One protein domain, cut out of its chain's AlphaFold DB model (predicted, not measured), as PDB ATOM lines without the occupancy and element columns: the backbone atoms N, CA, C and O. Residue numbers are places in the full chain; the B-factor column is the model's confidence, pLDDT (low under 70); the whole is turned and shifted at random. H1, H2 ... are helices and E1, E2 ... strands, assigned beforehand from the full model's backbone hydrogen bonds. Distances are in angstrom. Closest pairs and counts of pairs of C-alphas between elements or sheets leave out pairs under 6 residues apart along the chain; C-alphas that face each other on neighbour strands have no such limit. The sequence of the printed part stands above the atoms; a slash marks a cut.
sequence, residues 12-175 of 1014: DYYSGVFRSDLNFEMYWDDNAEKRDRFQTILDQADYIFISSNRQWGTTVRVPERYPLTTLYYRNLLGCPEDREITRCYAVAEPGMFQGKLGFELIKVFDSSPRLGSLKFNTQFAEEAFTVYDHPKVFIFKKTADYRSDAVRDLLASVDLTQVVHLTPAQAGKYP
ATOM      1  N   ASP A  12      29.604   5.574 -25.476       71.88
ATOM      2  CA  ASP A  12      29.107   4.210 -25.616       71.88
ATOM      3  C   ASP A  12      27.662   4.180 -25.108       71.88
ATOM      4  O   ASP A  12      27.277   5.002 -24.273       71.88
ATOM      5  N   TYR A  13      26.852   3.268 -25.641       70.38
ATOM      6  CA  TYR A  13      25.416   3.261 -25.378       70.38
ATOM      7  C   TYR A  13      25.083   2.957 -23.914       70.38
ATOM      8  O   TYR A  13      24.113   3.502 -23.403       70.38
ATOM      9  N   TYR A  14      25.900   2.159 -23.217       67.88
ATOM     10  CA  TYR A  14      25.606   1.724 -21.845       67.88
ATOM     11  C   TYR A  14      26.725   2.021 -20.838       67.88
ATOM     12  O   TYR A  14      26.452   2.185 -19.651       67.88
ATOM     13  N   SER A  15      27.976   2.092 -21.292       68.38
ATOM     14  CA  SER A  15      29.182   2.121 -20.450       68.38
ATOM     15  C   SER A  15      30.076   3.347 -20.670       68.38
ATOM     16  O   SER A  15      31.116   3.481 -20.024       68.38
ATOM     17  N   GLY A  16      29.687   4.248 -21.577       69.25
ATOM     18  CA  GLY A  16      30.469   5.434 -21.910       69.25
ATOM     19  C   GLY A  16      30.337   6.534 -20.864       69.25
ATOM     20  O   GLY A  16      29.317   6.635 -20.183       69.25
ATOM     21  N   VAL A  17      31.344   7.406 -20.775       66.69
ATOM     22  CA  VAL A  17      31.313   8.580 -19.877       66.69
ATOM     23  C   VAL A  17      30.134   9.496 -20.221       66.69
ATOM     24  O   VAL A  17      29.477  10.025 -19.327       66.69
ATOM     25  N   PHE A  18      29.818   9.627 -21.513       66.19
ATOM     26  CA  PHE A  18      28.594  10.248 -22.010       66.19
ATOM     27  C   PHE A  18      27.719   9.185 -22.680       66.19
ATOM     28  O   PHE A  18      27.793   8.970 -23.893       66.19
ATOM     29  N   ARG A  19      26.903   8.501 -21.870       71.94
ATOM     30  CA  ARG A  19      25.939   7.496 -22.335       71.94
ATOM     31  C   ARG A  19      25.001   8.070 -23.396       71.94
ATOM     32  O   ARG A  19      24.296   9.046 -23.139       71.94
ATOM     33  N   SER A  20      24.969   7.458 -24.580       71.06
ATOM     34  CA  SER A  20      24.133   7.954 -25.684       71.06
ATOM     35  C   SER A  20      22.638   7.687 -25.484       71.06
ATOM     36  O   SER A  20      21.817   8.342 -26.122       71.06
ATOM     37  N   ASP A  21      22.265   6.754 -24.606       78.44
ATOM     38  CA  ASP A  21      20.866   6.449 -24.298       78.44
ATOM     39  C   ASP A  21      20.221   7.455 -23.325       78.44
ATOM     40  O   ASP A  21      19.009   7.658 -23.378       78.44
ATOM     41  N   LEU A  22      21.026   8.184 -22.542       82.50
ATOM     42  CA  LEU A  22      20.597   9.289 -21.670       82.50
ATOM     43  C   LEU A  22      20.566  10.655 -22.388       82.50
ATOM     44  O   LEU A  22      20.788  11.705 -21.784       82.50
ATOM     45  N   ASN A  23      20.279  10.660 -23.692       84.69
ATOM     46  CA  ASN A  23      20.027  11.876 -24.464       84.69
ATOM     47  C   ASN A  23      18.539  12.259 -24.413       84.69
ATOM     48  O   ASN A  23      17.682  11.442 -24.743       84.69
ATOM     49  N   PHE A  24      18.227  13.510 -24.066       90.38
ATOM     50  CA  PHE A  24      16.857  14.037 -24.042       90.38
ATOM     51  C   PHE A  24      16.222  14.195 -25.431       90.38
ATOM     52  O   PHE A  24      15.005  14.304 -25.520       90.38
ATOM     53  N   GLU A  25      17.008  14.232 -26.511       91.56
ATOM     54  CA  GLU A  25      16.489  14.416 -27.876       91.56
ATOM     55  C   GLU A  25      15.659  15.705 -28.037       91.56
ATOM     56  O   GLU A  25      14.534  15.723 -28.535       91.56
ATOM     57  N   MET A  26      16.234  16.836 -27.610       93.50
ATOM     58  CA  MET A  26      15.528  18.125 -27.498       93.50
ATOM     59  C   MET A  26      14.847  18.610 -28.790       93.50
ATOM     60  O   MET A  26      13.892  19.376 -28.698       93.50
ATOM     61  N   TYR A  27      15.303  18.175 -29.970       91.12
ATOM     62  CA  TYR A  27      14.731  18.558 -31.269       91.12
ATOM     63  C   TYR A  27      13.626  17.637 -31.786       91.12
ATOM     64  O   TYR A  27      12.955  18.012 -32.752       91.12
ATOM     65  N   TRP A  28      13.432  16.463 -31.175       91.12
ATOM     66  CA  TRP A  28      12.300  15.601 -31.506       91.12
ATOM     67  C   TRP A  28      11.003  16.319 -31.181       91.12
ATOM     68  O   TRP A  28      10.968  17.157 -30.278       91.12
ATOM     69  N   ASP A  29       9.948  15.997 -31.914       88.00
ATOM     70  CA  ASP A  29       8.646  16.573 -31.623       88.00
ATOM     71  C   ASP A  29       8.187  16.145 -30.226       88.00
ATOM     72  O   ASP A  29       8.427  15.018 -29.783       88.00
ATOM     73  N   ASP A  30       7.574  17.079 -29.504       93.69
ATOM     74  CA  ASP A  30       7.093  16.801 -28.162       93.69
ATOM     75  C   ASP A  30       5.883  15.866 -28.252       93.69
ATOM     76  O   ASP A  30       4.843  16.204 -28.809       93.69
ATOM     77  N   ASN A  31       6.036  14.656 -27.724       93.44
ATOM     78  CA  ASN A  31       5.021  13.610 -27.732       93.44
ATOM     79  C   ASN A  31       5.134  12.753 -26.456       93.44
ATOM     80  O   ASN A  31       5.980  13.006 -25.593       93.44
ATOM     81  N   ALA A  32       4.245  11.766 -26.306       93.62
ATOM     82  CA  ALA A  32       4.204  10.932 -25.105       93.62
ATOM     83  C   ALA A  32       5.522  10.167 -24.892       93.62
ATOM     84  O   ALA A  32       6.051  10.173 -23.785       93.62
ATOM     85  N   GLU A  33       6.107   9.619 -25.961       93.88
ATOM     86  CA  GLU A  33       7.388   8.904 -25.911       93.88
ATOM     87  C   GLU A  33       8.529   9.806 -25.411       93.88
ATOM     88  O   GLU A  33       9.298   9.421 -24.529       93.88
ATOM     89  N   LYS A  34       8.611  11.047 -25.905       95.25
ATOM     90  CA  LYS A  34       9.602  12.027 -25.446       95.25
ATOM     91  C   LYS A  34       9.376  12.426 -23.987       95.25
ATOM     92  O   LYS A  34      10.343  12.597 -23.247       95.25
ATOM     93  N   ARG A  35       8.122  12.543 -23.541       95.75
ATOM     94  CA  ARG A  35       7.799  12.802 -22.128       95.75
ATOM     95  C   ARG A  35       8.263  11.664 -21.225       95.75
ATOM     96  O   ARG A  35       8.914  11.932 -20.215       95.75
ATOM     97  N   ASP A  36       7.991  10.422 -21.604       94.44
ATOM     98  CA  ASP A  36       8.406   9.237 -20.847       94.44
ATOM     99  C   ASP A  36       9.939   9.117 -20.823       94.44
ATOM    100  O   ASP A  36      10.541   8.782 -19.797       94.44
ATOM    101  N   ARG A  37      10.597   9.505 -21.923       94.38
ATOM    102  CA  ARG A  37      12.055   9.639 -22.000       94.38
ATOM    103  C   ARG A  37      12.591  10.688 -21.025       94.38
ATOM    104  O   ARG A  37      13.544  10.401 -20.305       94.38
ATOM    105  N   PHE A  38      11.987  11.878 -20.965       96.19
ATOM    106  CA  PHE A  38      12.390  12.929 -20.021       96.19
ATOM    107  C   PHE A  38      12.296  12.433 -18.577       96.19
ATOM    108  O   PHE A  38      13.241  12.622 -17.816       96.19
ATOM    109  N   GLN A  39      11.193  11.770 -18.219       94.38
ATOM    110  CA  GLN A  39      10.995  11.193 -16.885       94.38
ATOM    111  C   GLN A  39      12.076  10.155 -16.564       94.38
ATOM    112  O   GLN A  39      12.772  10.274 -15.561       94.38
ATOM    113  N   THR A  40      12.282   9.200 -17.470       93.88
ATOM    114  CA  THR A  40      13.257   8.114 -17.306       93.88
ATOM    115  C   THR A  40      14.685   8.636 -17.133       93.88
ATOM    116  O   THR A  40      15.426   8.150 -16.277       93.88
ATOM    117  N   ILE A  41      15.085   9.636 -17.925       93.94
ATOM    118  CA  ILE A  41      16.423  10.234 -17.836       93.94
ATOM    119  C   ILE A  41      16.568  11.037 -16.545       93.94
ATOM    120  O   ILE A  41      17.591  10.917 -15.877       93.94
ATOM    121  N   LEU A  42      15.563  11.831 -16.164       95.12
ATOM    122  CA  LEU A  42      15.607  12.604 -14.922       95.12
ATOM    123  C   LEU A  42      15.685  11.698 -13.690       95.12
ATOM    124  O   LEU A  42      16.435  12.011 -12.768       95.12
ATOM    125  N   ASP A  43      15.014  10.544 -13.701       94.56
ATOM    126  CA  ASP A  43      15.099   9.554 -12.626       94.56
ATOM    127  C   ASP A  43      16.506   8.952 -12.510       94.56
ATOM    128  O   ASP A  43      17.032   8.830 -11.404       94.56
ATOM    129  N   GLN A  44      17.162   8.665 -13.638       91.94
ATOM    130  CA  GLN A  44      18.487   8.033 -13.663       91.94
ATOM    131  C   GLN A  44      19.664   9.007 -13.507       91.94
ATOM    132  O   GLN A  44      20.713   8.614 -13.007       91.94
ATOM    133  N   ALA A  45      19.537  10.261 -13.943       90.81
ATOM    134  CA  ALA A  45      20.676  11.171 -14.058       90.81
ATOM    135  C   ALA A  45      21.079  11.805 -12.719       90.81
ATOM    136  O   ALA A  45      20.258  12.439 -12.061       90.81
ATOM    137  N   ASP A  46      22.358  11.737 -12.353       92.25
ATOM    138  CA  ASP A  46      22.908  12.503 -11.220       92.25
ATOM    139  C   ASP A  46      23.332  13.921 -11.623       92.25
ATOM    140  O   ASP A  46      23.303  14.850 -10.813       92.25
ATOM    141  N   TYR A  47      23.714  14.098 -12.890       92.31
ATOM    142  CA  TYR A  47      24.152  15.371 -13.455       92.31
ATOM    143  C   TYR A  47      23.549  15.587 -14.842       92.31
ATOM    144  O   TYR A  47      23.416  14.648 -15.625       92.31
ATOM    145  N   ILE A  48      23.234  16.842 -15.163       93.31
ATOM    146  CA  ILE A  48      22.791  17.260 -16.497       93.31
ATOM    147  C   ILE A  48      23.802  18.261 -17.044       93.31
ATOM    148  O   ILE A  48      24.076  19.292 -16.425       93.31
ATOM    149  N   PHE A  49      24.329  17.960 -18.227       91.31
ATOM    150  CA  PHE A  49      25.291  18.797 -18.930       91.31
ATOM    151  C   PHE A  49      24.622  19.451 -20.134       91.31
ATOM    152  O   PHE A  49      24.063  18.773 -20.992       91.31
ATOM    153  N   ILE A  50      24.725  20.772 -20.223       92.94
ATOM    154  CA  ILE A  50      24.317  21.537 -21.402       92.94
ATOM    155  C   ILE A  50      25.580  22.175 -21.960       92.94
ATOM    156  O   ILE A  50      26.149  23.053 -21.323       92.94
ATOM    157  N   SER A  51      26.040  21.720 -23.122       89.50
ATOM    158  CA  SER A  51      27.343  22.105 -23.684       89.50
ATOM    159  C   SER A  51      27.339  23.422 -24.466       89.50
ATOM    160  O   SER A  51      28.402  23.986 -24.710       89.50
ATOM    161  N   SER A  52      26.174  23.920 -24.878       90.06
ATOM    162  CA  SER A  52      26.043  25.205 -25.568       90.06
ATOM    163  C   SER A  52      24.609  25.727 -25.522       90.06
ATOM    164  O   SER A  52      23.696  25.082 -24.999       90.06
ATOM    165  N   ASN A  53      24.388  26.896 -26.120       89.31
ATOM    166  CA  ASN A  53      23.069  27.491 -26.283       89.31
ATOM    167  C   ASN A  53      22.248  26.950 -27.454       89.31
ATOM    168  O   ASN A  53      21.112  27.378 -27.622       89.31
ATOM    169  N   ARG A  54      22.760  25.992 -28.235       89.88
ATOM    170  CA  ARG A  54      22.087  25.496 -29.444       89.88
ATOM    171  C   ARG A  54      20.646  25.048 -29.172       89.88
ATOM    172  O   ARG A  54      19.731  25.491 -29.853       89.88
ATOM    173  N   GLN A  55      20.414  24.223 -28.152       91.94
ATOM    174  CA  GLN A  55      19.073  23.692 -27.878       91.94
ATOM    175  C   GLN A  55      18.179  24.720 -27.173       91.94
ATOM    176  O   GLN A  55      17.198  25.170 -27.760       91.94
ATOM    177  N   TRP A  56      18.531  25.166 -25.961       92.25
ATOM    178  CA  TRP A  56      17.702  26.131 -25.221       92.25
ATOM    179  C   TRP A  56      17.591  27.499 -25.905       92.25
ATOM    180  O   TRP A  56      16.632  28.222 -25.670       92.25
ATOM    181  N   GLY A  57      18.542  27.875 -26.760       88.88
ATOM    182  CA  GLY A  57      18.502  29.109 -27.540       88.88
ATOM    183  C   GLY A  57      17.533  29.054 -28.717       88.88
ATOM    184  O   GLY A  57      17.135  30.117 -29.193       88.88
ATOM    185  N   THR A  58      17.121  27.858 -29.159       88.94
ATOM    186  CA  THR A  58      16.262  27.650 -30.336       88.94
ATOM    187  C   THR A  58      14.892  27.065 -29.990       88.94
ATOM    188  O   THR A  58      13.881  27.645 -30.381       88.94
ATOM    189  N   THR A  59      14.817  25.959 -29.244       91.38
ATOM    190  CA  THR A  59      13.560  25.206 -29.054       91.38
ATOM    191  C   THR A  59      12.531  25.989 -28.244       91.38
ATOM    192  O   THR A  59      11.358  26.018 -28.603       91.38
ATOM    193  N   VAL A  60      12.976  26.732 -27.227       90.88
ATOM    194  CA  VAL A  60      12.104  27.562 -26.373       90.88
ATOM    195  C   VAL A  60      11.539  28.795 -27.090       90.88
ATOM    196  O   VAL A  60      10.683  29.482 -26.540       90.88
ATOM    197  N   ARG A  61      12.029  29.107 -28.301       87.19
ATOM    198  CA  ARG A  61      11.496  30.187 -29.148       87.19
ATOM    199  C   ARG A  61      10.308  29.741 -29.999       87.19
ATOM    200  O   ARG A  61       9.668  30.592 -30.605       87.19
ATOM    201  N   VAL A  62      10.041  28.435 -30.067       87.69
ATOM    202  CA  VAL A  62       8.908  27.852 -30.802       87.69
ATOM    203  C   VAL A  62       8.104  26.960 -29.847       87.69
ATOM    204  O   VAL A  62       8.058  25.738 -30.026       87.69
ATOM    205  N   PRO A  63       7.516  27.543 -28.785       86.56
ATOM    206  CA  PRO A  63       6.824  26.782 -27.748       86.56
ATOM    207  C   PRO A  63       5.609  26.013 -28.279       86.56
ATOM    208  O   PRO A  63       5.204  25.044 -27.656       86.56
ATOM    209  N   GLU A  64       5.053  26.384 -29.433       85.00
ATOM    210  CA  GLU A  64       3.956  25.656 -30.077       85.00
ATOM    211  C   GLU A  64       4.396  24.296 -30.623       85.00
ATOM    212  O   GLU A  64       3.607  23.355 -30.652       85.00
ATOM    213  N   ARG A  65       5.664  24.174 -31.033       87.81
ATOM    214  CA  ARG A  65       6.255  22.896 -31.447       87.81
ATOM    215  C   ARG A  65       6.871  22.141 -30.275       87.81
ATOM    216  O   ARG A  65       6.859  20.913 -30.261       87.81
ATOM    217  N   TYR A  66       7.427  22.880 -29.318       92.50
ATOM    218  CA  TYR A  66       8.222  22.332 -28.226       92.50
ATOM    219  C   TYR A  66       7.704  22.729 -26.826       92.50
ATOM    220  O   TYR A  66       8.485  23.256 -26.021       92.50
ATOM    221  N   PRO A  67       6.412  22.532 -26.491       92.12
ATOM    222  CA  PRO A  67       5.856  22.985 -25.216       92.12
ATOM    223  C   PRO A  67       6.427  22.227 -24.008       92.12
ATOM    224  O   PRO A  67       6.732  22.843 -22.985       92.12
ATOM    225  N   LEU A  68       6.653  20.917 -24.131       95.62
ATOM    226  CA  LEU A  68       7.260  20.078 -23.094       95.62
ATOM    227  C   LEU A  68       8.721  20.459 -22.876       95.62
ATOM    228  O   LEU A  68       9.157  20.649 -21.741       95.62
ATOM    229  N   THR A  69       9.466  20.639 -23.963       95.75
ATOM    230  CA  THR A  69      10.870  21.064 -23.899       95.75
ATOM    231  C   THR A  69      10.999  22.476 -23.314       95.75
ATOM    232  O   THR A  69      11.913  22.754 -22.534       95.75
ATOM    233  N   THR A  70      10.066  23.374 -23.643       94.31
ATOM    234  CA  THR A  70      10.009  24.736 -23.091       94.31
ATOM    235  C   THR A  70       9.730  24.707 -21.589       94.31
ATOM    236  O   THR A  70      10.449  25.356 -20.823       94.31
ATOM    237  N   LEU A  71       8.739  23.921 -21.149       95.00
ATOM    238  CA  LEU A  71       8.433  23.735 -19.730       95.00
ATOM    239  C   LEU A  71       9.634  23.152 -18.973       95.00
ATOM    240  O   LEU A  71       9.966  23.629 -17.886       95.00
ATOM    241  N   TYR A  72      10.303  22.156 -19.558       96.75
ATOM    242  CA  TYR A  72      11.501  21.543 -18.996       96.75
ATOM    243  C   TYR A  72      12.601  22.576 -18.743       96.75
ATOM    244  O   TYR A  72      13.047  22.703 -17.607       96.75
ATOM    245  N   TYR A  73      13.000  23.370 -19.744       97.50
ATOM    246  CA  TYR A  73      14.056  24.372 -19.552       97.50
ATOM    247  C   TYR A  73      13.651  25.452 -18.543       97.50
ATOM    248  O   TYR A  73      14.457  25.858 -17.704       97.50
ATOM    249  N   ARG A  74      12.387  25.890 -18.560       96.50
ATOM    250  CA  ARG A  74      11.892  26.855 -17.571       96.50
ATOM    251  C   ARG A  74      12.079  26.339 -16.145       96.50
ATOM    252  O   ARG A  74      12.608  27.063 -15.302       96.50
ATOM    253  N   ASN A  75      11.683  25.092 -15.893       96.44
ATOM    254  CA  ASN A  75      11.691  24.498 -14.558       96.44
ATOM    255  C   ASN A  75      13.037  23.887 -14.155       96.44
ATOM    256  O   ASN A  75      13.290  23.774 -12.959       96.44
ATOM    257  N   LEU A  76      13.910  23.536 -15.102       96.94
ATOM    258  CA  LEU A  76      15.273  23.095 -14.809       96.94
ATOM    259  C   LEU A  76      16.084  24.230 -14.183       96.94
ATOM    260  O   LEU A  76      16.701  24.043 -13.142       96.94
ATOM    261  N   LEU A  77      16.060  25.415 -14.805       96.69
ATOM    262  CA  LEU A  77      16.774  26.577 -14.281       96.69
ATOM    263  C   LEU A  77      15.999  27.285 -13.164       96.69
ATOM    264  O   LEU A  77      16.617  27.794 -12.239       96.69
ATOM    265  N   GLY A  78      14.664  27.337 -13.248       94.69
ATOM    266  CA  GLY A  78      13.835  28.160 -12.362       94.69
ATOM    267  C   GLY A  78      13.584  29.567 -12.903       94.69
ATOM    268  O   GLY A  78      13.587  30.538 -12.150       94.69
ATOM    269  N   CYS A  79      13.419  29.702 -14.223       94.69
ATOM    270  CA  CYS A  79      13.165  30.996 -14.853       94.69
ATOM    271  C   CYS A  79      11.737  31.491 -14.530       94.69
ATOM    272  O   CYS A  79      10.774  30.784 -14.856       94.69
ATOM    273  N   PRO A  80      11.571  32.696 -13.947       90.88
ATOM    274  CA  PRO A  80      10.259  33.267 -13.635       90.88
ATOM    275  C   PRO A  80       9.340  33.361 -14.857       90.88
ATOM    276  O   PRO A  80       9.809  33.674 -15.953       90.88
ATOM    277  N   GLU A  81       8.039  33.111 -14.677       83.12
ATOM    278  CA  GLU A  81       7.033  33.103 -15.760       83.12
ATOM    279  C   GLU A  81       6.991  34.414 -16.564       83.12
ATOM    280  O   GLU A  81       6.760  34.396 -17.770       83.12
ATOM    281  N   ASP A  82       7.296  35.547 -15.928       79.44
ATOM    282  CA  ASP A  82       7.338  36.881 -16.537       79.44
ATOM    283  C   ASP A  82       8.625  37.169 -17.334       79.44
ATOM    284  O   ASP A  82       8.776  38.251 -17.907       79.44
ATOM    285  N   ARG A  83       9.571  36.222 -17.388       86.62
ATOM    286  CA  ARG A  83      10.847  36.361 -18.103       86.62
ATOM    287  C   ARG A  83      10.993  35.353 -19.238       86.62
ATOM    288  O   ARG A  83      10.550  34.205 -19.164       86.62
ATOM    289  N   GLU A  84      11.687  35.793 -20.286       89.56
ATOM    290  CA  GLU A  84      12.098  34.929 -21.391       89.56
ATOM    291  C   GLU A  84      13.157  33.923 -20.929       89.56
ATOM    292  O   GLU A  84      14.175  34.294 -20.335       89.56
ATOM    293  N   ILE A  85      12.947  32.649 -21.265       93.44
ATOM    294  CA  ILE A  85      13.862  31.557 -20.912       93.44
ATOM    295  C   ILE A  85      15.253  31.811 -21.500       93.44
ATOM    296  O   ILE A  85      16.250  31.697 -20.791       93.44
ATOM    297  N   THR A  86      15.331  32.251 -22.758       93.88
ATOM    298  CA  THR A  86      16.593  32.617 -23.428       93.88
ATOM    299  C   THR A  86      17.386  33.651 -22.630       93.88
ATOM    300  O   THR A  86      18.595  33.500 -22.456       93.88
ATOM    301  N   ARG A  87      16.714  34.670 -22.079       93.75
ATOM    302  CA  ARG A  87      17.345  35.695 -21.244       93.75
ATOM    303  C   ARG A  87      17.800  35.134 -19.901       93.75
ATOM    304  O   ARG A  87      18.914  35.442 -19.486       93.75
ATOM    305  N   CYS A  88      16.973  34.325 -19.234       95.81
ATOM    306  CA  CYS A  88      17.346  33.662 -17.981       95.81
ATOM    307  C   CYS A  88      18.624  32.827 -18.155       95.81
ATOM    308  O   CYS A  88      19.580  33.012 -17.407       95.81
ATOM    309  N   TYR A  89      18.685  31.984 -19.188       95.31
ATOM    310  CA  TYR A  89      19.861  31.161 -19.484       95.31
ATOM    311  C   TYR A  89      21.081  32.008 -19.889       95.31
ATOM    312  O   TYR A  89      22.189  31.777 -19.396       95.31
ATOM    313  N   ALA A  90      20.896  33.060 -20.694       93.81
ATOM    314  CA  ALA A  90      21.979  33.964 -21.091       93.81
ATOM    315  C   ALA A  90      22.695  34.611 -19.888       93.81
ATOM    316  O   ALA A  90      23.916  34.776 -19.915       93.81
ATOM    317  N   VAL A  91      21.977  34.922 -18.801       94.44
ATOM    318  CA  VAL A  91      22.548  35.567 -17.598       94.44
ATOM    319  C   VAL A  91      22.791  34.629 -16.420       94.44
ATOM    320  O   VAL A  91      23.398  35.057 -15.452       94.44
ATOM    321  N   ALA A  92      22.331  33.379 -16.489       95.25
ATOM    322  CA  ALA A  92      22.399  32.449 -15.367       95.25
ATOM    323  C   ALA A  92      23.827  32.228 -14.851       95.25
ATOM    324  O   ALA A  92      24.739  31.965 -15.638       95.25
ATOM    325  N   GLU A  93      23.956  32.289 -13.529       95.06
ATOM    326  CA  GLU A  93      25.112  31.919 -12.715       95.06
ATOM    327  C   GLU A  93      24.606  31.041 -11.548       95.06
ATOM    328  O   GLU A  93      23.413  31.112 -11.209       95.06
ATOM    329  N   PRO A  94      25.462  30.210 -10.923       96.69
ATOM    330  CA  PRO A  94      25.077  29.404  -9.763       96.69
ATOM    331  C   PRO A  94      24.427  30.247  -8.653       96.69
ATOM    332  O   PRO A  94      24.919  31.321  -8.308       96.69
ATOM    333  N   GLY A  95      23.308  29.767  -8.107       93.19
ATOM    334  CA  GLY A  95      22.555  30.439  -7.038       93.19
ATOM    335  C   GLY A  95      21.607  31.568  -7.477       93.19
ATOM    336  O   GLY A  95      20.888  32.096  -6.635       93.19
ATOM    337  N   MET A  96      21.556  31.942  -8.763       95.56
ATOM    338  CA  MET A  96      20.647  33.006  -9.235       95.56
ATOM    339  C   MET A  96      19.181  32.578  -9.368       95.56
ATOM    340  O   MET A  96      18.284  33.408  -9.225       95.56
ATOM    341  N   PHE A  97      18.942  31.317  -9.717       94.94
ATOM    342  CA  PHE A  97      17.617  30.769  -9.985       94.94
ATOM    343  C   PHE A  97      17.458  29.431  -9.264       94.94
ATOM    344  O   PHE A  97      18.442  28.720  -9.057       94.94
ATOM    345  N   GLN A  98      16.221  29.097  -8.891       93.19
ATOM    346  CA  GLN A  98      15.887  27.857  -8.197       93.19
ATOM    347  C   GLN A  98      14.906  27.040  -9.040       93.19
ATOM    348  O   GLN A  98      13.745  27.418  -9.211       93.19
ATOM    349  N   GLY A  99      15.397  25.932  -9.595       92.44
ATOM    350  CA  GLY A  99      14.605  25.006 -10.397       92.44
ATOM    351  C   GLY A  99      13.578  24.226  -9.575       92.44
ATOM    352  O   GLY A  99      13.707  24.074  -8.363       92.44
ATOM    353  N   LYS A 100      12.558  23.696 -10.256       93.81
ATOM    354  CA  LYS A 100      11.504  22.840  -9.678       93.81
ATOM    355  C   LYS A 100      11.673  21.355 -10.011       93.81
ATOM    356  O   LYS A 100      10.875  20.541  -9.567       93.81
ATOM    357  N   LEU A 101      12.692  20.997 -10.797       94.44
ATOM    358  CA  LEU A 101      12.958  19.609 -11.201       94.44
ATOM    359  C   LEU A 101      13.845  18.832 -10.216       94.44
ATOM    360  O   LEU A 101      14.205  17.701 -10.512       94.44
ATOM    361  N   GLY A 102      14.235  19.418  -9.079       94.31
ATOM    362  CA  GLY A 102      15.154  18.779  -8.129       94.31
ATOM    363  C   GLY A 102      16.615  18.756  -8.592       94.31
ATOM    364  O   GLY A 102      17.390  17.925  -8.123       94.31
ATOM    365  N   PHE A 103      17.002  19.660  -9.497       96.44
ATOM    366  CA  PHE A 103      18.378  19.854  -9.958       96.44
ATOM    367  C   PHE A 103      18.833  21.291  -9.685       96.44
ATOM    368  O   PHE A 103      18.100  22.238  -9.970       96.44
ATOM    369  N   GLU A 104      20.052  21.461  -9.177       96.38
ATOM    370  CA  GLU A 104      20.657  22.770  -8.907       96.38
ATOM    371  C   GLU A 104      21.774  23.088  -9.907       96.38
ATOM    372  O   GLU A 104      22.559  22.214 -10.283       96.38
ATOM    373  N   LEU A 105      21.867  24.346 -10.348       97.75
ATOM    374  CA  LEU A 105      22.960  24.811 -11.203       97.75
ATOM    375  C   LEU A 105      24.220  25.025 -10.356       97.75
ATOM    376  O   LEU A 105      24.332  26.035  -9.663       97.75
ATOM    377  N   ILE A 106      25.183  24.107 -10.448       97.44
ATOM    378  CA  ILE A 106      26.418  24.163  -9.646       97.44
ATOM    379  C   ILE A 106      27.573  24.857 -10.366       97.44
ATOM    380  O   ILE A 106      28.500  25.358  -9.727       97.44
ATOM    381  N   LYS A 107      27.557  24.880 -11.705       96.81
ATOM    382  CA  LYS A 107      28.656  25.455 -12.481       96.81
ATOM    383  C   LYS A 107      28.209  25.985 -13.836       96.81
ATOM    384  O   LYS A 107      27.434  25.343 -14.542       96.81
ATOM    385  N   VAL A 108      28.778  27.130 -14.198       95.62
ATOM    386  CA  VAL A 108      28.681  27.748 -15.521       95.62
ATOM    387  C   VAL A 108      30.094  27.975 -16.057       95.62
ATOM    388  O   VAL A 108      30.980  28.389 -15.305       95.62
ATOM    389  N   PHE A 109      30.301  27.699 -17.343       92.19
ATOM    390  CA  PHE A 109      31.502  28.102 -18.073       92.19
ATOM    391  C   PHE A 109      31.095  28.982 -19.248       92.19
ATOM    392  O   PHE A 109      30.212  28.607 -20.018       92.19
ATOM    393  N   ASP A 110      31.727  30.144 -19.386       88.19
ATOM    394  CA  ASP A 110      31.505  31.065 -20.493       88.19
ATOM    395  C   ASP A 110      32.817  31.740 -20.920       88.19
ATOM    396  O   ASP A 110      33.682  32.038 -20.095       88.19
ATOM    397  N   SER A 111      32.952  32.023 -22.214       83.94
ATOM    398  CA  SER A 111      34.137  32.688 -22.779       83.94
ATOM    399  C   SER A 111      33.906  34.183 -23.010       83.94
ATOM    400  O   SER A 111      34.266  34.714 -24.050       83.94
ATOM    401  N   SER A 112      33.255  34.900 -22.090       83.44
ATOM    402  CA  SER A 112      32.929  36.321 -22.300       83.44
ATOM    403  C   SER A 112      34.192  37.199 -22.446       83.44
ATOM    404  O   SER A 112      35.069  37.143 -21.576       83.44
ATOM    405  N   PRO A 113      34.287  38.050 -23.490       86.69
ATOM    406  CA  PRO A 113      35.415  38.943 -23.688       86.69
ATOM    407  C   PRO A 113      35.469  39.991 -22.575       86.69
ATOM    408  O   PRO A 113      34.449  40.390 -21.996       86.69
ATOM    409  N   ARG A 114      36.688  40.434 -22.268       87.38
ATOM    410  CA  ARG A 114      36.963  41.395 -21.200       87.38
ATOM    411  C   ARG A 114      37.741  42.584 -21.742       87.38
ATOM    412  O   ARG A 114      38.690  42.402 -22.499       87.38
ATOM    413  N   LEU A 115      37.371  43.783 -21.304       85.50
ATOM    414  CA  LEU A 115      38.173  44.995 -21.469       85.50
ATOM    415  C   LEU A 115      38.527  45.518 -20.074       85.50
ATOM    416  O   LEU A 115      37.704  46.141 -19.403       85.50
ATOM    417  N   GLY A 116      39.732  45.199 -19.599       87.06
ATOM    418  CA  GLY A 116      40.109  45.439 -18.204       87.06
ATOM    419  C   GLY A 116      39.195  44.675 -17.237       87.06
ATOM    420  O   GLY A 116      39.090  43.452 -17.317       87.06
ATOM    421  N   SER A 117      38.521  45.395 -16.337       88.69
ATOM    422  CA  SER A 117      37.559  44.835 -15.373       88.69
ATOM    423  C   SER A 117      36.141  44.640 -15.932       88.69
ATOM    424  O   SER A 117      35.316  44.007 -15.275       88.69
ATOM    425  N   LEU A 118      35.838  45.152 -17.130       82.38
ATOM    426  CA  LEU A 118      34.507  45.053 -17.734       82.38
ATOM    427  C   LEU A 118      34.359  43.721 -18.490       82.38
ATOM    428  O   LEU A 118      35.064  43.481 -19.471       82.38
ATOM    429  N   LYS A 119      33.433  42.861 -18.039       86.50
ATOM    430  CA  LYS A 119      33.022  41.609 -18.709       86.50
ATOM    431  C   LYS A 119      31.797  41.891 -19.584       86.50
ATOM    432  O   LYS A 119      30.786  42.373 -19.076       86.50
ATOM    433  N   PHE A 120      31.861  41.560 -20.871       87.50
ATOM    434  CA  PHE A 120      30.721  41.708 -21.783       87.50
ATOM    435  C   PHE A 120      30.027  40.364 -21.970       87.50
ATOM    436  O   PHE A 120      30.630  39.425 -22.480       87.50
ATOM    437  N   ASN A 121      28.757  40.264 -21.577       89.50
ATOM    438  CA  ASN A 121      27.985  39.044 -21.795       89.50
ATOM    439  C   ASN A 121      27.627  38.908 -23.284       89.50
ATOM    440  O   ASN A 121      26.741  39.602 -23.783       89.50
ATOM    441  N   THR A 122      28.304  37.999 -23.984       88.69
ATOM    442  CA  THR A 122      28.103  37.766 -25.420       88.69
ATOM    443  C   THR A 122      26.930  36.853 -25.741       88.69
ATOM    444  O   THR A 122      26.605  36.693 -26.910       88.69
ATOM    445  N   GLN A 123      26.231  36.310 -24.742       89.06
ATOM    446  CA  GLN A 123      25.113  35.380 -24.950       89.06
ATOM    447  C   GLN A 123      23.869  36.017 -25.590       89.06
ATOM    448  O   GLN A 123      22.900  35.321 -25.879       89.06
ATOM    449  N   PHE A 124      23.890  37.332 -25.818       88.62
ATOM    450  CA  PHE A 124      22.870  38.067 -26.570       88.62
ATOM    451  C   PHE A 124      23.238  38.283 -28.049       88.62
ATOM    452  O   PHE A 124      22.452  38.878 -28.784       88.62
ATOM    453  N   ALA A 125      24.428  37.846 -28.476       86.38
ATOM    454  CA  ALA A 125      24.866  37.903 -29.866       86.38
ATOM    455  C   ALA A 125      24.191  36.812 -30.721       86.38
ATOM    456  O   ALA A 125      23.379  36.021 -30.235       86.38
ATOM    457  N   GLU A 126      24.506  36.795 -32.016       83.94
ATOM    458  CA  GLU A 126      23.956  35.809 -32.947       83.94
ATOM    459  C   GLU A 126      24.496  34.381 -32.697       83.94
ATOM    460  O   GLU A 126      25.414  34.159 -31.900       83.94
ATOM    461  N   GLU A 127      23.851  33.390 -33.311       80.38
ATOM    462  CA  GLU A 127      24.051  31.973 -32.999       80.38
ATOM    463  C   GLU A 127      25.460  31.468 -33.337       80.38
ATOM    464  O   GLU A 127      26.035  30.735 -32.535       80.38
ATOM    465  N   ALA A 128      26.050  31.851 -34.472       80.12
ATOM    466  CA  ALA A 128      27.374  31.365 -34.849       80.12
ATOM    467  C   ALA A 128      28.436  31.787 -33.816       80.12
ATOM    468  O   ALA A 128      29.236  30.956 -33.380       80.12
ATOM    469  N   PHE A 129      28.363  33.022 -33.325       83.94
ATOM    470  CA  PHE A 129      29.245  33.538 -32.284       83.94
ATOM    471  C   PHE A 129      29.042  32.846 -30.928       83.94
ATOM    472  O   PHE A 129      30.001  32.544 -30.221       83.94
ATOM    473  N   THR A 130      27.796  32.572 -30.543       85.50
ATOM    474  CA  THR A 130      27.470  32.014 -29.218       85.50
ATOM    475  C   THR A 130      27.546  30.489 -29.143       85.50
ATOM    476  O   THR A 130      27.747  29.957 -28.057       85.50
ATOM    477  N   VAL A 131      27.432  29.774 -30.265       85.06
ATOM    478  CA  VAL A 131      27.524  28.305 -30.307       85.06
ATOM    479  C   VAL A 131      28.961  27.830 -30.505       85.06
ATOM    480  O   VAL A 131      29.356  26.851 -29.871       85.06
ATOM    481  N   TYR A 132      29.722  28.473 -31.395       82.62
ATOM    482  CA  TYR A 132      31.047  27.988 -31.790       82.62
ATOM    483  C   TYR A 132      32.179  28.689 -31.036       82.62
ATOM    484  O   TYR A 132      33.033  28.007 -30.474       82.62
ATOM    485  N   ASP A 133      32.159  30.023 -30.975       83.88
ATOM    486  CA  ASP A 133      33.276  30.791 -30.407       83.88
ATOM    487  C   ASP A 133      33.107  31.040 -28.896       83.88
ATOM    488  O   ASP A 133      34.064  30.956 -28.126       83.88
ATOM    489  N   HIS A 134      31.881  31.332 -28.448       89.06
ATOM    490  CA  HIS A 134      31.561  31.692 -27.062       89.06
ATOM    491  C   HIS A 134      30.451  30.808 -26.444       89.06
ATOM    492  O   HIS A 134      29.463  31.354 -25.931       89.06
ATOM    493  N   PRO A 135      30.582  29.463 -26.443       89.12
ATOM    494  CA  PRO A 135      29.582  28.583 -25.845       89.12
ATOM    495  C   PRO A 135      29.439  28.837 -24.347       89.12
ATOM    496  O   PRO A 135      30.421  29.043 -23.629       89.12
ATOM    497  N   LYS A 136      28.194  28.783 -23.869       91.88
ATOM    498  CA  LYS A 136      27.884  28.772 -22.440       91.88
ATOM    499  C   LYS A 136      27.486  27.371 -22.001       91.88
ATOM    500  O   LYS A 136      26.462  26.848 -22.445       91.88
ATOM    501  N   VAL A 137      28.314  26.788 -21.141       94.00
ATOM    502  CA  VAL A 137      28.154  25.431 -20.614       94.00
ATOM    503  C   VAL A 137      27.518  25.493 -19.231       94.00
ATOM    504  O   VAL A 137      27.948  26.288 -18.395       94.00
ATOM    505  N   PHE A 138      26.546  24.624 -18.968       96.25
ATOM    506  CA  PHE A 138      25.899  24.475 -17.665       96.25
ATOM    507  C   PHE A 138      26.087  23.058 -17.133       96.25
ATOM    508  O   PHE A 138      25.949  22.090 -17.885       96.25
ATOM    509  N   ILE A 139      26.348  22.948 -15.831       96.31
ATOM    510  CA  ILE A 139      26.330  21.681 -15.100       96.31
ATOM    511  C   ILE A 139      25.304  21.795 -13.982       96.31
ATOM    512  O   ILE A 139      25.473  22.592 -13.053       96.31
ATOM    513  N   PHE A 140      24.264  20.975 -14.074       97.12
ATOM    514  CA  PHE A 140      23.281  20.807 -13.017       97.12
ATOM    515  C   PHE A 140      23.539  19.510 -12.260       97.12
ATOM    516  O   PHE A 140      23.921  18.512 -12.872       97.12
ATOM    517  N   LYS A 141      23.304  19.513 -10.949       97.06
ATOM    518  CA  LYS A 141      23.432  18.343 -10.077       97.06
ATOM    519  C   LYS A 141      22.085  18.007  -9.450       97.06
ATOM    520  O   LYS A 141      21.382  18.912  -9.003       97.06
ATOM    521  N   LYS A 142      21.729  16.723  -9.412       96.81
ATOM    522  CA  LYS A 142      20.536  16.237  -8.717       96.81
ATOM    523  C   LYS A 142      20.673  16.497  -7.216       96.81
ATOM    524  O   LYS A 142      21.712  16.229  -6.610       96.81
ATOM    525  N   THR A 143      19.614  17.030  -6.629       95.31
ATOM    526  CA  THR A 143      19.519  17.354  -5.202       95.31
ATOM    527  C   THR A 143      18.769  16.257  -4.448       95.31
ATOM    528  O   THR A 143      18.074  15.439  -5.052       95.31
ATOM    529  N   ALA A 144      18.875  16.260  -3.118       93.75
ATOM    530  CA  ALA A 144      18.088  15.366  -2.266       93.75
ATOM    531  C   ALA A 144      16.570  15.637  -2.348       93.75
ATOM    532  O   ALA A 144      15.779  14.756  -2.023       93.75
ATOM    533  N   ASP A 145      16.171  16.817  -2.835       90.38
ATOM    534  CA  ASP A 145      14.773  17.225  -3.006       90.38
ATOM    535  C   ASP A 145      14.131  16.660  -4.291       90.38
ATOM    536  O   ASP A 145      12.973  16.954  -4.589       90.38
ATOM    537  N   TYR A 146      14.861  15.862  -5.084       95.88
ATOM    538  CA  TYR A 146      14.321  15.233  -6.290       95.88
ATOM    539  C   TYR A 146      13.184  14.253  -5.966       95.88
ATOM    540  O   TYR A 146      13.326  13.339  -5.154       95.88
ATOM    541  N   ARG A 147      12.057  14.417  -6.662       95.44
ATOM    542  CA  ARG A 147      10.829  13.637  -6.482       95.44
ATOM    543  C   ARG A 147      10.286  13.204  -7.843       95.44
ATOM    544  O   ARG A 147       9.809  14.041  -8.609       95.44
ATOM    545  N   SER A 148      10.381  11.906  -8.149       93.06
ATOM    546  CA  SER A 148       9.960  11.333  -9.443       93.06
ATOM    547  C   SER A 148       8.470  11.573  -9.722       93.06
ATOM    548  O   SER A 148       8.088  11.951 -10.828       93.06
ATOM    549  N   ASP A 149       7.639  11.449  -8.686       92.44
ATOM    550  CA  ASP A 149       6.210  11.770  -8.684       92.44
ATOM    551  C   ASP A 149       5.949  13.236  -9.069       92.44
ATOM    552  O   ASP A 149       5.232  13.506 -10.031       92.44
ATOM    553  N   ALA A 150       6.618  14.185  -8.411       91.06
ATOM    554  CA  ALA A 150       6.447  15.610  -8.703       91.06
ATOM    555  C   ALA A 150       6.925  15.998 -10.116       91.06
ATOM    556  O   ALA A 150       6.303  16.827 -10.786       91.06
ATOM    557  N   VAL A 151       8.023  15.399 -10.594       93.06
ATOM    558  CA  VAL A 151       8.531  15.610 -11.960       93.06
ATOM    559  C   VAL A 151       7.562  15.044 -12.995       93.06
ATOM    560  O   VAL A 151       7.290  15.703 -14.000       93.06
ATOM    561  N   ARG A 152       7.014  13.848 -12.749       92.00
ATOM    562  CA  ARG A 152       6.004  13.230 -13.609       92.00
ATOM    563  C   ARG A 152       4.773  14.118 -13.732       92.00
ATOM    564  O   ARG A 152       4.370  14.397 -14.859       92.00
ATOM    565  N   ASP A 153       4.240  14.612 -12.617       89.44
ATOM    566  CA  ASP A 153       3.075  15.502 -12.597       89.44
ATOM    567  C   ASP A 153       3.355  16.819 -13.331       89.44
ATOM    568  O   ASP A 153       2.543  17.279 -14.141       89.44
ATOM    569  N   LEU A 154       4.537  17.406 -13.119       91.19
ATOM    570  CA  LEU A 154       4.943  18.623 -13.814       91.19
ATOM    571  C   LEU A 154       5.032  18.405 -15.330       91.19
ATOM    572  O   LEU A 154       4.492  19.204 -16.089       91.19
ATOM    573  N   LEU A 155       5.664  17.326 -15.795       93.56
ATOM    574  CA  LEU A 155       5.777  17.046 -17.231       93.56
ATOM    575  C   LEU A 155       4.437  16.622 -17.850       93.56
ATOM    576  O   LEU A 155       4.175  16.922 -19.015       93.56
ATOM    577  N   ALA A 156       3.575  15.952 -17.084       89.69
ATOM    578  CA  ALA A 156       2.226  15.581 -17.503       89.69
ATOM    579  C   ALA A 156       1.285  16.789 -17.623       89.69
ATOM    580  O   ALA A 156       0.292  16.692 -18.338       89.69
ATOM    581  N   SER A 157       1.610  17.931 -17.002       88.19
ATOM    582  CA  SER A 157       0.815  19.160 -17.140       88.19
ATOM    583  C   SER A 157       0.821  19.761 -18.555       88.19
ATOM    584  O   SER A 157       0.006  20.632 -18.854       88.19
ATOM    585  N   VAL A 158       1.726  19.307 -19.430       88.00
ATOM    586  CA  VAL A 158       1.781  19.734 -20.832       88.00
ATOM    587  C   VAL A 158       0.786  18.944 -21.669       88.00
ATOM    588  O   VAL A 158       0.903  17.725 -21.813       88.00
ATOM    589  N   ASP A 159      -0.150  19.657 -22.290       84.06
ATOM    590  CA  ASP A 159      -1.070  19.079 -23.263       84.06
ATOM    591  C   ASP A 159      -0.373  18.860 -24.614       84.06
ATOM    592  O   ASP A 159      -0.243  19.761 -25.445       84.06
ATOM    593  N   LEU A 160       0.082  17.628 -24.832       86.75
ATOM    594  CA  LEU A 160       0.785  17.221 -26.049       86.75
ATOM    595  C   LEU A 160      -0.132  17.156 -27.283       86.75
ATOM    596  O   LEU A 160       0.368  17.123 -28.404       86.75
ATOM    597  N   THR A 161      -1.460  17.193 -27.115       79.12
ATOM    598  CA  THR A 161      -2.400  17.279 -28.251       79.12
ATOM    599  C   THR A 161      -2.381  18.660 -28.919       79.12
ATOM    600  O   THR A 161      -2.844  18.826 -30.048       79.12
ATOM    601  N   GLN A 162      -1.809  19.653 -28.232       78.38
ATOM    602  CA  GLN A 162      -1.674  21.030 -28.701       78.38
ATOM    603  C   GLN A 162      -0.353  21.275 -29.445       78.38
ATOM    604  O   GLN A 162      -0.045  22.409 -29.804       78.38
ATOM    605  N   VAL A 163       0.451  20.234 -29.680       85.69
ATOM    606  CA  VAL A 163       1.731  20.366 -30.385       85.69
ATOM    607  C   VAL A 163       1.487  20.613 -31.871       85.69
ATOM    608  O   VAL A 163       0.774  19.871 -32.545       85.69
ATOM    609  N   VAL A 164       2.107  21.671 -32.395       83.50
ATOM    610  CA  VAL A 164       2.034  22.055 -33.805       83.50
ATOM    611  C   VAL A 164       3.380  21.798 -34.472       83.50
ATOM    612  O   VAL A 164       4.403  22.385 -34.114       83.50
ATOM    613  N   HIS A 165       3.389  20.958 -35.504       83.56
ATOM    614  CA  HIS A 165       4.596  20.705 -36.289       83.56
ATOM    615  C   HIS A 165       4.910  21.895 -37.202       83.56
ATOM    616  O   HIS A 165       4.377  22.024 -38.305       83.56
ATOM    617  N   LEU A 166       5.801  22.771 -36.735       81.62
ATOM    618  CA  LEU A 166       6.258  23.953 -37.466       81.62
ATOM    619  C   LEU A 166       7.674  23.757 -38.018       81.62
ATOM    620  O   LEU A 166       8.620  23.448 -37.288       81.62
ATOM    621  N   THR A 167       7.857  24.013 -39.313       81.50
ATOM    622  CA  THR A 167       9.201  24.227 -39.876       81.50
ATOM    623  C   THR A 167       9.767  25.577 -39.408       81.50
ATOM    624  O   THR A 167       8.991  26.489 -39.107       81.50
ATOM    625  N   PRO A 168      11.100  25.783 -39.403       74.94
ATOM    626  CA  PRO A 168      11.691  27.071 -39.022       74.94
ATOM    627  C   PRO A 168      11.138  28.269 -39.811       74.94
ATOM    628  O   PRO A 168      10.905  29.338 -39.251       74.94
ATOM    629  N   ALA A 169      10.853  28.081 -41.105       76.25
ATOM    630  CA  ALA A 169      10.264  29.119 -41.953       76.25
ATOM    631  C   ALA A 169       8.798  29.437 -41.596       76.25
ATOM    632  O   ALA A 169       8.348  30.566 -41.803       76.25
ATOM    633  N   GLN A 170       8.053  28.453 -41.082       78.25
ATOM    634  CA  GLN A 170       6.674  28.626 -40.623       78.25
ATOM    635  C   GLN A 170       6.614  29.247 -39.228       78.25
ATOM    636  O   GLN A 170       5.760  30.095 -39.007       78.25
ATOM    637  N   ALA A 171       7.532  28.894 -38.320       74.44
ATOM    638  CA  ALA A 171       7.536  29.374 -36.936       74.44
ATOM    639  C   ALA A 171       7.561  30.910 -36.837       74.44
ATOM    640  O   ALA A 171       6.734  31.496 -36.150       74.44
ATOM    641  N   GLY A 172       8.419  31.583 -37.615       66.31
ATOM    642  CA  GLY A 172       8.473  33.054 -37.641       66.31
ATOM    643  C   GLY A 172       7.232  33.739 -38.238       66.31
ATOM    644  O   GLY A 172       7.113  34.959 -38.163       66.31
ATOM    645  N   LYS A 173       6.324  32.973 -38.855       66.12
ATOM    646  CA  LYS A 173       5.063  33.443 -39.451       66.12
ATOM    647  C   LYS A 173       3.834  32.887 -38.729       66.12
ATOM    648  O   LYS A 173       2.718  33.201 -39.141       66.12
ATOM    649  N   TYR A 174       4.024  32.048 -37.709       69.56
ATOM    650  CA  TYR A 174       2.926  31.428 -36.989       69.56
ATOM    651  C   TYR A 174       2.255  32.494 -36.110       69.56
ATOM    652  O   TYR A 174       2.929  33.119 -35.294       69.56
ATOM    653  N   PRO A 175       0.950  32.753 -36.280       60.59
ATOM    654  CA  PRO A 175       0.252  33.849 -35.603       60.59
ATOM    655  C   PRO A 175      -0.041  33.578 -34.114       60.59
ATOM    656  O   PRO A 175      -0.723  34.376 -33.476       60.59
TER     657      PRO A 175
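This is residues 12 to 175 of the 1014 residues of an uncharacterized protein of Anaerolinea thermolimosa (UniProt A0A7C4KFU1). A small three-stranded sheet stands beside a triangle of helices, H1, H2 and H5, of which H1 and H2 reach the sheet only with their last residues. H3 is next to H2, while H4 and the long loop of residues 110 to 126 lie beyond one end of the sheet, and H6 lies off on a tail. The 164 printed residues include H1 E1 H2 H3 E2 H4 E3 H5 H6 in chain order; the sheet, E1 E3 E2, is antiparallel. The class is mixed, helices and strands, with 68 residues in named elements, under half; the whole is compact, radius of gyration of the C-alphas 16.2 A, spans 50 by 42 by 35 A.

Inner strand E3, residues 137 to 142, has edge strands E1, residues 47 to 50, N 48 to O 140 2.9 A, and E2, residues 103 to 109, N 139 to O 107 2.9 A, as antiparallel neighbours. H1, residues 32 to 44, and H2, residues 67 to 77, only graze the sheet. E1, H2, H3, residues 85 to 91, and E2 form a split strand-helix-strand unit, E3 between its same-way strands, with a right-handed crossover. H1 and H5, residues 148 to 156, touch, closest C-alphas Asp 43 and Ser 148, 6.3 A, at a shallow tilt of 25 degrees, opposite ways. H2 only just touches H3, 3 pairs of C-alphas within 8 A, closest Arg 74 and Ile 85, 6.1 A. H4, residues 127 to 133, and H6, residues 168 to 171, touch no helix. In H1 to H5 every O i to N i+4 pair is within hydrogen-bond range; H6 is too short for one.

H1 begins at C-alpha 32, (4.204, 10.932, -25.105), and spans 18.5 A; E2 spans 17.5 A, E3 16.9 A and H2 15.9 A. H6 ends at C-alpha 171, (7.536, 29.374, -36.936).

The C-alphas of Gly 116 and Thr 161, the two farthest apart, are 52.0 A apart. The printed part has no cut; E1 to H2, H3 to E2, E2 to H4 and H5 to H6 are long links. Mean pLDDT of the printed part is 88.7; residues 14 to 18 and 172 to 175 are under 70.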